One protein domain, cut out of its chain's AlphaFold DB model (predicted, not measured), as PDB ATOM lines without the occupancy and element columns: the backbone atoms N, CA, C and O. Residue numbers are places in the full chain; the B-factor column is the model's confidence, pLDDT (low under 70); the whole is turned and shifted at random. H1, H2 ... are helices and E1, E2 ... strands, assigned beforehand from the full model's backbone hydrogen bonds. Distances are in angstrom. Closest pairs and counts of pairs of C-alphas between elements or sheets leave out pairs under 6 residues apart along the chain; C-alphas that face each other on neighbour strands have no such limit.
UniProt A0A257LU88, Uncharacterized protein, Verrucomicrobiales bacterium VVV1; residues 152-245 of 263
ATOM      1  N   GLN A 152      39.841 125.840  34.610       93.75
ATOM      2  CA  GLN A 152      41.046 125.079  34.269       93.75
ATOM      3  C   GLN A 152      41.382 124.033  35.344       93.75
ATOM      4  O   GLN A 152      41.509 122.856  35.026       93.75
ATOM      5  N   ALA A 153      41.448 124.427  36.619       95.31
ATOM      6  CA  ALA A 153      41.768 123.517  37.720       95.31
ATOM      7  C   ALA A 153      40.729 122.386  37.877       95.31
ATOM      8  O   ALA A 153      41.074 121.267  38.259       95.31
ATOM      9  N   ARG A 154      39.458 122.644  37.532       95.00
ATOM     10  CA  ARG A 154      38.412 121.606  37.455       95.00
ATOM     11  C   ARG A 154      38.663 120.630  36.297       95.00
ATOM     12  O   ARG A 154      38.547 119.426  36.503       95.00
ATOM     13  N   GLY A 155      39.048 121.121  35.116       94.44
ATOM     14  CA  GLY A 155      39.399 120.287  33.956       94.44
ATOM     15  C   GLY A 155      40.675 119.460  34.163       94.44
ATOM     16  O   GLY A 155      40.748 118.288  33.792       94.44
ATOM     17  N   GLU A 156      41.677 120.024  34.835       94.69
ATOM     18  CA  GLU A 156      42.898 119.313  35.224       94.69
ATOM     19  C   GLU A 156      42.596 118.169  36.206       94.69
ATOM     20  O   GLU A 156      43.096 117.059  36.016       94.69
ATOM     21  N   ALA A 157      41.706 118.385  37.183       96.44
ATOM     22  CA  ALA A 157      41.295 117.368  38.154       96.44
ATOM     23  C   ALA A 157      40.487 116.196  37.555       96.44
ATOM     24  O   ALA A 157      40.515 115.090  38.105       96.44
ATOM     25  N   LEU A 158      39.817 116.382  36.410       96.75
ATOM     26  CA  LEU A 158      39.078 115.302  35.739       96.75
ATOM     27  C   LEU A 158      39.993 114.194  35.197       96.75
ATOM     28  O   LEU A 158      39.585 113.034  35.156       96.75
ATOM     29  N   ARG A 159      41.245 114.503  34.838       95.38
ATOM     30  CA  ARG A 159      42.206 113.518  34.304       95.38
ATOM     31  C   ARG A 159      42.564 112.422  35.334       95.38
ATOM     32  O   ARG A 159      42.329 111.248  35.034       95.38
ATOM     33  N   PRO A 160      43.031 112.733  36.564       95.88
ATOM     34  CA  PRO A 160      43.235 111.726  37.610       95.88
ATOM     35  C   PRO A 160      41.930 111.161  38.196       95.88
ATOM     36  O   PRO A 160      41.975 110.131  38.869       95.88
ATOM     37  N   PHE A 161      40.769 111.791  37.967       96.94
ATOM     38  CA  PHE A 161      39.465 111.205  38.302       96.94
ATOM     39  C   PHE A 161      39.101 110.063  37.341       96.94
ATOM     40  O   PHE A 161      38.907 108.932  37.782       96.94
ATOM     41  N   VAL A 162      39.121 110.311  36.025       97.38
ATOM     42  CA  VAL A 162      38.884 109.289  34.985       97.38
ATOM     43  C   VAL A 162      39.845 108.110  35.140       97.38
ATOM     44  O   VAL A 162      39.411 106.958  35.104       97.38
ATOM     45  N   ALA A 163      41.128 108.381  35.401       95.94
ATOM     46  CA  ALA A 163      42.148 107.350  35.585       95.94
ATOM     47  C   ALA A 163      41.856 106.360  36.735       95.94
ATOM     48  O   ALA A 163      42.300 105.218  36.655       95.94
ATOM     49  N   ARG A 164      41.087 106.741  37.773       95.00
ATOM     50  CA  ARG A 164      40.681 105.812  38.851       95.00
ATOM     51  C   ARG A 164      39.630 104.792  38.414       95.00
ATOM     52  O   ARG A 164      39.593 103.696  38.964       95.00
ATOM     53  N   TYR A 165      38.776 105.143  37.452       95.94
ATOM     54  CA  TYR A 165      37.594 104.347  37.093       95.94
ATOM     55  C   TYR A 165      37.659 103.718  35.698       95.94
ATOM     56  O   TYR A 165      36.842 102.847  35.405       95.94
ATOM     57  N   ILE A 166      38.618 104.105  34.851       94.69
ATOM     58  CA  ILE A 166      38.706 103.669  33.446       94.69
ATOM     59  C   ILE A 166      38.856 102.146  33.258       94.69
ATOM     60  O   ILE A 166      38.330 101.613  32.285       94.69
ATOM     61  N   GLU A 167      39.509 101.454  34.199       92.81
ATOM     62  CA  GLU A 167      39.666  99.983  34.211       92.81
ATOM     63  C   GLU A 167      38.567  99.254  35.013       92.81
ATOM     64  O   GLU A 167      38.587  98.033  35.144       92.81
ATOM     65  N   THR A 168      37.615  99.991  35.593       92.81
ATOM     66  CA  THR A 168      36.514  99.428  36.392       92.81
ATOM     67  C   THR A 168      35.257  99.248  35.529       92.81
ATOM     68  O   THR A 168      35.158  99.871  34.467       92.81
ATOM     69  N   PRO A 169      34.222  98.520  35.997       92.44
ATOM     70  CA  PRO A 169      32.915  98.482  35.330       92.44
ATOM     71  C   PRO A 169      32.287  99.865  35.067       92.44
ATOM     72  O   PRO A 169      31.396  99.990  34.231       92.44
ATOM     73  N   MET A 170      32.758 100.918  35.747       95.94
ATOM     74  CA  MET A 170      32.301 102.297  35.565       95.94
ATOM     75  C   MET A 170      33.055 103.089  34.486       95.94
ATOM     76  O   MET A 170      32.717 104.255  34.267       95.94
ATOM     77  N   GLY A 171      34.017 102.496  33.766       95.50
ATOM     78  CA  GLY A 171      34.807 103.174  32.725       95.50
ATOM     79  C   GLY A 171      33.955 103.918  31.683       95.50
ATOM     80  O   GLY A 171      34.213 105.080  31.365       95.50
ATOM     81  N   ALA A 172      32.855 103.306  31.236       95.31
ATOM     82  CA  ALA A 172      31.914 103.937  30.312       95.31
ATOM     83  C   ALA A 172      31.038 105.034  30.960       95.31
ATOM     84  O   ALA A 172      30.567 105.927  30.257       95.31
ATOM     85  N   LYS A 173      30.782 105.012  32.280       95.75
ATOM     86  CA  LYS A 173      30.048 106.092  32.979       95.75
ATOM     87  C   LYS A 173      30.966 107.280  33.276       95.75
ATOM     88  O   LYS A 173      30.579 108.410  32.983       95.75
ATOM     89  N   VAL A 174      32.190 107.038  33.756       97.38
ATOM     90  CA  VAL A 174      33.149 108.109  34.081       97.38
ATOM     91  C   VAL A 174      33.565 108.912  32.845       97.38
ATOM     92  O   VAL A 174      33.635 110.133  32.930       97.38
ATOM     93  N   LEU A 175      33.759 108.273  31.681       96.69
ATOM     94  CA  LEU A 175      34.083 108.989  30.440       96.69
ATOM     95  C   LEU A 175      32.933 109.887  29.966       96.69
ATOM     96  O   LEU A 175      33.178 111.030  29.590       96.69
ATOM     97  N   ARG A 176      31.681 109.413  30.022       95.19
ATOM     98  CA  ARG A 176      30.500 110.218  29.649       95.19
ATOM     99  C   ARG A 176      30.323 111.424  30.571       95.19
ATOM    100  O   ARG A 176      30.084 112.530  30.095       95.19
ATOM    101  N   LEU A 177      30.490 111.216  31.876       96.12
ATOM    102  CA  LEU A 177      30.468 112.265  32.894       96.12
ATOM    103  C   LEU A 177      31.575 113.307  32.664       96.12
ATOM    104  O   LEU A 177      31.289 114.497  32.559       96.12
ATOM    105  N   ALA A 178      32.827 112.859  32.529       96.75
ATOM    106  CA  ALA A 178      33.965 113.740  32.296       96.75
ATOM    107  C   ALA A 178      33.853 114.497  30.964       96.75
ATOM    108  O   ALA A 178      34.259 115.651  30.903       96.75
ATOM    109  N   MET A 179      33.260 113.892  29.929       95.25
ATOM    110  CA  MET A 179      33.006 114.546  28.641       95.25
ATOM    111  C   MET A 179      32.003 115.696  28.776       95.25
ATOM    112  O   MET A 179      32.273 116.788  28.287       95.25
ATOM    113  N   VAL A 180      30.877 115.489  29.473       94.69
ATOM    114  CA  VAL A 180      29.910 116.572  29.740       94.69
ATOM    115  C   VAL A 180      30.584 117.713  30.503       94.69
ATOM    116  O   VAL A 180      30.517 118.858  30.063       94.69
ATOM    117  N   MET A 181      31.323 117.400  31.571       95.19
ATOM    118  CA  MET A 181      32.033 118.417  32.348       95.19
ATOM    119  C   MET A 181      33.135 119.125  31.536       95.19
ATOM    120  O   MET A 181      33.322 120.327  31.689       95.19
ATOM    121  N   ALA A 182      33.848 118.432  30.642       94.69
ATOM    122  CA  ALA A 182      34.861 119.040  29.775       94.69
ATOM    123  C   ALA A 182      34.256 120.067  28.801       94.69
ATOM    124  O   ALA A 182      34.834 121.136  28.605       94.69
ATOM    125  N   LEU A 183      33.076 119.768  28.245       92.19
ATOM    126  CA  LEU A 183      32.314 120.675  27.381       92.19
ATOM    127  C   LEU A 183      31.791 121.892  28.159       92.19
ATOM    128  O   LEU A 183      31.938 123.018  27.693       92.19
ATOM    129  N   GLU A 184      31.236 121.680  29.357       92.69
ATOM    130  CA  GLU A 184      30.764 122.753  30.251       92.69
ATOM    131  C   GLU A 184      31.895 123.698  30.695       92.69
ATOM    132  O   GLU A 184      31.665 124.887  30.912       92.69
ATOM    133  N   LEU A 185      33.123 123.181  30.813       93.56
ATOM    134  CA  LEU A 185      34.326 123.945  31.158       93.56
ATOM    135  C   LEU A 185      35.035 124.571  29.944       93.56
ATOM    136  O   LEU A 185      35.903 125.423  30.131       93.56
ATOM    137  N   GLY A 186      34.706 124.147  28.719       90.19
ATOM    138  CA  GLY A 186      35.392 124.561  27.492       90.19
ATOM    139  C   GLY A 186      36.823 124.021  27.330       90.19
ATOM    140  O   GLY A 186      37.580 124.558  26.520       90.19
ATOM    141  N   ASP A 187      37.225 122.976  28.072       93.19
ATOM    142  CA  ASP A 187      38.552 122.349  27.927       93.19
ATOM    143  C   ASP A 187      38.569 121.444  26.682       93.19
ATOM    144  O   ASP A 187      38.472 120.219  26.759       93.19
ATOM    145  N   ASN A 188      38.710 122.071  25.510       90.81
ATOM    146  CA  ASN A 188      38.815 121.388  24.217       90.81
ATOM    147  C   ASN A 188      39.942 120.341  24.187       90.81
ATOM    148  O   ASN A 188      39.823 119.345  23.479       90.81
ATOM    149  N   LYS A 189      41.020 120.526  24.963       92.62
ATOM    150  CA  LYS A 189      42.097 119.534  25.052       92.62
ATOM    151  C   LYS A 189      41.622 118.290  25.803       92.62
ATOM    152  O   LYS A 189      41.883 117.181  25.355       92.62
ATOM    153  N   LEU A 190      40.900 118.460  26.913       94.25
ATOM    154  CA  LEU A 190      40.290 117.345  27.642       94.25
ATOM    155  C   LEU A 190      39.218 116.641  26.807       94.25
ATOM    156  O   LEU A 190      39.131 115.420  26.865       94.25
ATOM    157  N   VAL A 191      38.443 117.374  26.002       92.50
ATOM    158  CA  VAL A 191      37.503 116.772  25.041       92.50
ATOM    159  C   VAL A 191      38.247 115.833  24.083       92.50
ATOM    160  O   VAL A 191      37.842 114.677  23.961       92.50
ATOM    161  N   THR A 192      39.366 116.257  23.485       90.88
ATOM    162  CA  THR A 192      40.200 115.384  22.634       90.88
ATOM    163  C   THR A 192      40.800 114.205  23.413       90.88
ATOM    164  O   THR A 192      40.665 113.062  22.975       90.88
ATOM    165  N   ASP A 193      41.390 114.447  24.594       93.06
ATOM    166  CA  ASP A 193      41.954 113.397  25.464       93.06
ATOM    167  C   ASP A 193      40.900 112.299  25.766       93.06
ATOM    168  O   ASP A 193      41.201 111.102  25.775       93.06
ATOM    169  N   LEU A 194      39.645 112.702  26.004       94.00
ATOM    170  CA  LEU A 194      38.514 111.815  26.292       94.00
ATOM    171  C   LEU A 194      37.960 111.120  25.042       94.00
ATOM    172  O   LEU A 194      37.607 109.944  25.130       94.00
ATOM    173  N   GLN A 195      37.905 111.794  23.888       89.81
ATOM    174  CA  GLN A 195      37.524 111.177  22.610       89.81
ATOM    175  C   GLN A 195      38.487 110.039  22.249       89.81
ATOM    176  O   GLN A 195      38.038 108.927  21.979       89.81
ATOM    177  N   GLU A 196      39.801 110.259  22.366       90.38
ATOM    178  CA  GLU A 196      40.799 109.204  22.156       90.38
ATOM    179  C   GLU A 196      40.611 108.011  23.111       90.38
ATOM    180  O   GLU A 196      40.797 106.860  22.709       90.38
ATOM    181  N   MET A 197      40.242 108.250  24.375       92.12
ATOM    182  CA  MET A 197      39.944 107.171  25.328       92.12
ATOM    183  C   MET A 197      38.661 106.409  24.977       92.12
ATOM    184  O   MET A 197      38.622 105.188  25.149       92.12
ATOM    185  N   ILE A 198      37.636 107.091  24.458       90.62
ATOM    186  CA  ILE A 198      36.405 106.463  23.965       90.62
ATOM    187  C   ILE A 198      36.707 105.589  22.741       90.62
ATOM    188  O   ILE A 198      36.351 104.411  22.751       90.62
ATOM    189  N   GLU A 199      37.422 106.098  21.734       85.12
ATOM    190  CA  GLU A 199      37.777 105.324  20.534       85.12
ATOM    191  C   GLU A 199      38.589 104.063  20.862       85.12
ATOM    192  O   GLU A 199      38.326 102.985  20.327       85.12
ATOM    193  N   LYS A 200      39.567 104.171  21.768       88.06
ATOM    194  CA  LYS A 200      40.485 103.065  22.095       88.06
ATOM    195  C   LYS A 200      39.856 101.954  22.943       88.06
ATOM    196  O   LYS A 200      40.441 100.877  23.019       88.06
ATOM    197  N   ARG A 201      38.723 102.205  23.616       88.94
ATOM    198  CA  ARG A 201      38.152 101.289  24.632       88.94
ATOM    199  C   ARG A 201      36.658 100.998  24.483       88.94
ATOM    200  O   ARG A 201      36.230  99.898  24.807       88.94
ATOM    201  N   PHE A 202      35.874 101.961  24.002       88.94
ATOM    202  CA  PHE A 202      34.405 101.933  24.017       88.94
ATOM    203  C   PHE A 202      33.776 102.222  22.641       88.94
ATOM    204  O   PHE A 202      32.575 102.462  22.551       88.94
ATOM    205  N   ALA A 203      34.543 102.144  21.546       82.38
ATOM    206  CA  ALA A 203      34.049 102.367  20.177       82.38
ATOM    207  C   ALA A 203      32.916 101.417  19.726       82.38
ATOM    208  O   ALA A 203      32.219 101.726  18.763       82.38
ATOM    209  N   ALA A 204      32.729 100.280  20.407       80.88
ATOM    210  CA  ALA A 204      31.642  99.323  20.170       80.88
ATOM    211  C   ALA A 204      30.554  99.329  21.270       80.88
ATOM    212  O   ALA A 204      29.618  98.533  21.214       80.88
ATOM    213  N   ASP A 205      30.659 100.205  22.277       85.62
ATOM    214  CA  ASP A 205      29.650 100.349  23.330       85.62
ATOM    215  C   ASP A 205      28.446 101.132  22.780       85.62
ATOM    216  O   ASP A 205      28.541 102.318  22.456       85.62
ATOM    217  N   LEU A 206      27.293 100.469  22.680       86.19
ATOM    218  CA  LEU A 206      26.066 101.047  22.122       86.19
ATOM    219  C   LEU A 206      25.547 102.260  22.916       86.19
ATOM    220  O   LEU A 206      24.994 103.184  22.317       86.19
ATOM    221  N   ALA A 207      25.745 102.291  24.238       88.75
ATOM    222  CA  ALA A 207      25.354 103.412  25.091       88.75
ATOM    223  C   ALA A 207      26.353 104.579  24.996       88.75
ATOM    224  O   ALA A 207      25.970 105.743  25.141       88.75
ATOM    225  N   MET A 208      27.626 104.292  24.709       89.62
ATOM    226  CA  MET A 208      28.623 105.304  24.360       89.62
ATOM    227  C   MET A 208      28.371 105.882  22.958       89.62
ATOM    228  O   MET A 208      28.494 107.089  22.761       89.62
ATOM    229  N   ILE A 209      27.969 105.062  21.983       84.88
ATOM    230  CA  ILE A 209      27.582 105.512  20.636       84.88
ATOM    231  C   ILE A 209      26.339 106.411  20.706       84.88
ATOM    232  O   ILE A 209      26.350 107.503  20.132       84.88
ATOM    233  N   SER A 210      25.294 106.020  21.449       87.06
ATOM    234  CA  SER A 210      24.108 106.872  21.618       87.06
ATOM    235  C   SER A 210      24.444 108.173  22.350       87.06
ATOM    236  O   SER A 210      24.031 109.238  21.906       87.06
ATOM    237  N   PHE A 211      25.267 108.122  23.405       88.88
ATOM    238  CA  PHE A 211      25.748 109.320  24.097       88.88
ATOM    239  C   PHE A 211      26.505 110.280  23.164       88.88
ATOM    240  O   PHE A 211      26.213 111.473  23.167       88.88
ATOM    241  N   GLN A 212      27.441 109.786  22.346       83.31
ATOM    242  CA  GLN A 212      28.199 110.627  21.411       83.31
ATOM    243  C   GLN A 212      27.275 111.276  20.371       83.31
ATOM    244  O   GLN A 212      27.372 112.478  20.132       83.31
ATOM    245  N   ARG A 213      26.314 110.527  19.815       81.94
ATOM    246  CA  ARG A 213      25.284 111.083  18.922       81.94
ATOM    247  C   ARG A 213      24.475 112.190  19.611       81.94
ATOM    248  O   ARG A 213      24.306 113.261  19.036       81.94
ATOM    249  N   ASP A 214      24.011 111.940  20.834       84.50
ATOM    250  CA  ASP A 214      23.036 112.786  21.538       84.50
ATOM    251  C   ASP A 214      23.665 113.993  22.262       84.50
ATOM    252  O   ASP A 214      22.954 114.941  22.600       84.50
ATOM    253  N   LYS A 215      24.980 113.973  22.525       81.06
ATOM    254  CA  LYS A 215      25.708 115.031  23.255       81.06
ATOM    255  C   LYS A 215      26.826 115.710  22.469       81.06
ATOM    256  O   LYS A 215      27.155 116.845  22.796       81.06
ATOM    257  N   LEU A 216      27.378 115.072  21.435       75.06
ATOM    258  CA  LEU A 216      28.464 115.614  20.599       75.06
ATOM    259  C   LEU A 216      27.980 115.957  19.174       75.06
ATOM    260  O   LEU A 216      28.748 115.939  18.213       75.06
ATOM    261  N   GLY A 217      26.679 116.240  19.025       61.62
ATOM    262  CA  GLY A 217      26.080 116.811  17.810       61.62
ATOM    263  C   GLY A 217      26.139 115.936  16.553       61.62
ATOM    264  O   GLY A 217      25.914 116.442  15.458       61.62
ATOM    265  N   GLY A 218      26.477 114.648  16.681       52.72
ATOM    266  CA  GLY A 218      26.665 113.742  15.542       52.72
ATOM    267  C   GLY A 218      27.834 114.110  14.617       52.72
ATOM    268  O   GLY A 218      27.880 113.623  13.487       52.72
ATOM    269  N   GLN A 219      28.772 114.959  15.056       46.94
ATOM    270  CA  GLN A 219      29.811 115.520  14.191       46.94
ATOM    271  C   GLN A 219      30.968 114.529  13.942       46.94
ATOM    272  O   GLN A 219      32.055 114.654  14.489       46.94
ATOM    273  N   VAL A 220      30.706 113.556  13.060       51.03
ATOM    274  CA  VAL A 220      31.664 112.601  12.464       51.03
ATOM    275  C   VAL A 220      32.417 111.730  13.482       51.03
ATOM    276  O   VAL A 220      33.641 111.752  13.570       51.03
ATOM    277  N   PHE A 221      31.685 110.869  14.193       49.59
ATOM    278  CA  PHE A 221      32.307 109.754  14.915       49.59
ATOM    279  C   PHE A 221      32.539 108.572  13.980       49.59
ATOM    280  O   PHE A 221      31.593 108.027  13.408       49.59
ATOM    281  N   GLY A 222      33.799 108.146  13.869       49.22
ATOM    282  CA  GLY A 222      34.216 106.935  13.163       49.22
ATOM    283  C   GLY A 222      33.848 105.657  13.918       49.22
ATOM    284  O   GLY A 222      34.718 104.829  14.174       49.22
ATOM    285  N   ALA A 223      32.574 105.499  14.293       48.88
ATOM    286  CA  ALA A 223      32.056 104.245  14.823       48.88
ATOM    287  C   ALA A 223      32.296 103.150  13.764       48.88
ATOM    288  O   ALA A 223      31.763 103.266  12.655       48.88
ATOM    289  N   PRO A 224      33.123 102.127  14.043       52.12
ATOM    290  CA  PRO A 224      33.567 101.199  13.015       52.12
ATOM    291  C   PRO A 224      32.376 100.371  12.534       52.12
ATOM    292  O   PRO A 224      31.855  99.532  13.269       52.12
ATOM    293  N   PHE A 225      31.944 100.592  11.290       54.97
ATOM    294  CA  PHE A 225      30.867  99.818  10.672       54.97
ATOM    295  C   PHE A 225      31.385  98.430  10.265       54.97
ATOM    296  O   PHE A 225      31.581  98.118   9.097       54.97
ATOM    297  N   THR A 226      31.669  97.605  11.271       59.72
ATOM    298  CA  THR A 226      32.231  96.261  11.141       59.72
ATOM    299  C   THR A 226      31.189  95.206  11.439       59.72
ATOM    300  O   THR A 226      30.552  95.240  12.491       59.72
ATOM    301  N   GLY A 227      31.073  94.211  10.565       63.78
ATOM    302  CA  GLY A 227      30.196  93.075  10.818       63.78
ATOM    303  C   GLY A 227      29.938  92.211   9.594       63.78
ATOM    304  O   GLY A 227      30.360  92.516   8.478       63.78
ATOM    305  N   SER A 228      29.227  91.111   9.834       71.12
ATOM    306  CA  SER A 228      28.560  90.318   8.802       71.12
ATOM    307  C   SER A 228      27.062  90.581   8.928       71.12
ATOM    308  O   SER A 228      26.468  90.190   9.929       71.12
ATOM    309  N   PHE A 229      26.466  91.250   7.945       72.44
ATOM    310  CA  PHE A 229      25.045  91.605   7.931       72.44
ATOM    311  C   PHE A 229      24.347  90.864   6.795       72.44
ATOM    312  O   PHE A 229      24.828  90.874   5.664       72.44
ATOM    313  N   GLU A 230      23.219  90.225   7.073       79.50
ATOM    314  CA  GLU A 230      22.410  89.575   6.044       79.50
ATOM    315  C   GLU A 230      21.495  90.610   5.376       79.50
ATOM    316  O   GLU A 230      20.804  91.370   6.057       79.50
ATOM    317  N   ASN A 231      21.518  90.692   4.043       78.81
ATOM    318  CA  ASN A 231      20.603  91.565   3.309       78.81
ATOM    319  C   ASN A 231      19.219  90.906   3.130       78.81
ATOM    320  O   ASN A 231      19.040  89.715   3.370       78.81
ATOM    321  N   SER A 232      18.244  91.655   2.608       73.50
ATOM    322  CA  SER A 232      16.881  91.169   2.317       73.50
ATOM    323  C   SER A 232      16.779  90.070   1.237       73.50
ATOM    324  O   SER A 232      15.677  89.700   0.842       73.50
ATOM    325  N   GLN A 233      17.910  89.552   0.749       79.19
ATOM    326  CA  GLN A 233      18.026  88.451  -0.211       79.19
ATOM    327  C   GLN A 233      18.849  87.273   0.355       79.19
ATOM    328  O   GLN A 233      19.297  86.420  -0.408       79.19
ATOM    329  N   GLY A 234      19.098  87.231   1.671       76.12
ATOM    330  CA  GLY A 234      19.860  86.162   2.331       76.12
ATOM    331  C   GLY A 234      21.375  86.207   2.088       76.12
ATOM    332  O   GLY A 234      22.094  85.257   2.401       76.12
ATOM    333  N   LYS A 235      21.899  87.288   1.495       77.94
ATOM    334  CA  LYS A 235      23.326  87.428   1.188       77.94
ATOM    335  C   LYS A 235      24.051  88.130   2.330       77.94
ATOM    336  O   LYS A 235      23.756  89.282   2.646       77.94
ATOM    337  N   ILE A 236      25.065  87.464   2.878       75.75
ATOM    338  CA  ILE A 236      25.953  88.038   3.892       75.75
ATOM    339  C   ILE A 236      26.867  89.094   3.252       75.75
ATOM    340  O   ILE A 236      27.722  88.788   2.418       75.75
ATOM    341  N   LEU A 237      26.705  90.340   3.683       70.31
ATOM    342  CA  LEU A 237      27.584  91.470   3.412       70.31
ATOM    343  C   LEU A 237      28.599  91.584   4.555       70.31
ATOM    344  O   LEU A 237      28.218  91.704   5.718       70.31
ATOM    345  N   ARG A 238      29.896  91.536   4.233       64.56
ATOM    346  CA  ARG A 238      30.980  91.707   5.208       64.56
ATOM    347  C   ARG A 238      31.606  93.080   5.059       64.56
ATOM    348  O   ARG A 238      32.189  93.364   4.015       64.56
ATOM    349  N   TYR A 239      31.530  93.883   6.111       62.50
ATOM    350  CA  TYR A 239      32.178  95.188   6.168       62.50
ATOM    351  C   TYR A 239      33.447  95.080   7.030       62.50
ATOM    352  O   TYR A 239      33.349  94.687   8.201       62.50
ATOM    353  N   PRO A 240      34.644  95.332   6.459       53.75
ATOM    354  CA  PRO A 240      35.896  95.389   7.211       53.75
ATOM    355  C   PRO A 240      35.948  96.661   8.072       53.75
ATOM    356  O   PRO A 240      35.039  97.483   8.028       53.75
ATOM    357  N   MET A 241      37.010  96.830   8.867       47.44
ATOM    358  CA  MET A 241      37.153  98.004   9.735       47.44
ATOM    359  C   MET A 241      37.320  99.283   8.917       47.44
ATOM    360  O   MET A 241      38.412  99.587   8.435       47.44
ATOM    361  N   ASP A 242      36.216 100.010   8.763       52.00
ATOM    362  CA  ASP A 242      36.183 101.251   8.008       52.00
ATOM    363  C   ASP A 242      36.983 102.340   8.735       52.00
ATOM    364  O   ASP A 242      36.662 102.762   9.847       52.00
ATOM    365  N   ALA A 243      38.067 102.765   8.090       45.03
ATOM    366  CA  ALA A 243      38.987 103.779   8.579       45.03
ATOM    367  C   ALA A 243      38.756 105.152   7.920       45.03
ATOM    368  O   ALA A 243      39.671 105.977   7.931       45.03
ATOM    369  N   LEU A 244      37.567 105.424   7.359       43.66
ATOM    370  CA  LEU A 244      37.225 106.688   6.687       43.66
ATOM    371  C   LEU A 244      37.565 107.949   7.505       43.66
ATOM    372  O   LEU A 244      37.970 108.948   6.916       43.66
ATOM    373  N   GLY A 245      37.509 107.894   8.841       41.66
ATOM    374  CA  GLY A 245      37.948 108.998   9.711       41.66
ATOM    375  C   GLY A 245      39.464 109.278   9.698       41.66
ATOM    376  O   GLY A 245      39.872 110.420   9.875       41.66
TER     377      GLY A 245
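What this domain is: This is residues 152 to 245 of the 263 residues of an uncharacterized protein of Verrucomicrobiales bacterium VVV1 (UniProt A0A257LU88). Three helices, H1, H2 and H3, stand side by side in an up-and-down bundle, each running against the one before it, and a shorter fourth helix, H4, packs alongside H2. A small hairpin of two strands, E1 and E2, lies well away from the bundle at the end of a long link, and this arm makes much of the length. The printed part has 94 residues, mostly helix, in the order H1 H2 H3 H4 E1 E2, with E1 and E2 antiparallel. The whole is loose, with a radius of gyration of the C-alphas of 15.9 A, and spans 56 by 27 by 20 A.

How they stand to each other: Begin with H1, residues 152 to 165, which touches H2, residues 171 to 185, opposite ways at a shallow tilt of 4 degrees; the closest C-alphas are those of Tyr 165 and Gly 171, 5.3 A. H2 forms a second helical hairpin with H3, residues 188 to 202, at 17 degrees, closest at Ala 182 and Val 191, 5.9 A between C-alphas. H4, residues 206 to 215, touches H2 the same way at 8 degrees, with the C-alphas of Ala 172 and Met 208 closest at 6.9 A. Strands E1, residues 227 to 230, and E2, residues 236 to 239, form a hairpin; look for N 229 and O 237, 2.9 A, and N 237 and O 229, 2.8 A, within hydrogen-bond range. Every O i to N i+4 pair is within range in H3 and H4, but 6 of 10 in H1 and 10 of 11 in H2.

Where its parts are: Find C-alpha 152 at (41.046, 125.079, 34.269); H1 runs 21.2 A from there. H2 spans 20.8 A, H3 19.9 A and H4 14.0 A. E1 spans 9.8 A, and E2, 9.7 A, ends at C-alpha 239, (32.178, 95.188, 6.168).

The domain as a whole: The C-alphas of Ala 153 and Gln 233 are farthest apart, 56.9 A. The printed part has no cut; the link from H4 to E1 is long, 11 residues. Residues 217 to 227 and 238 to 245 have pLDDT under 70.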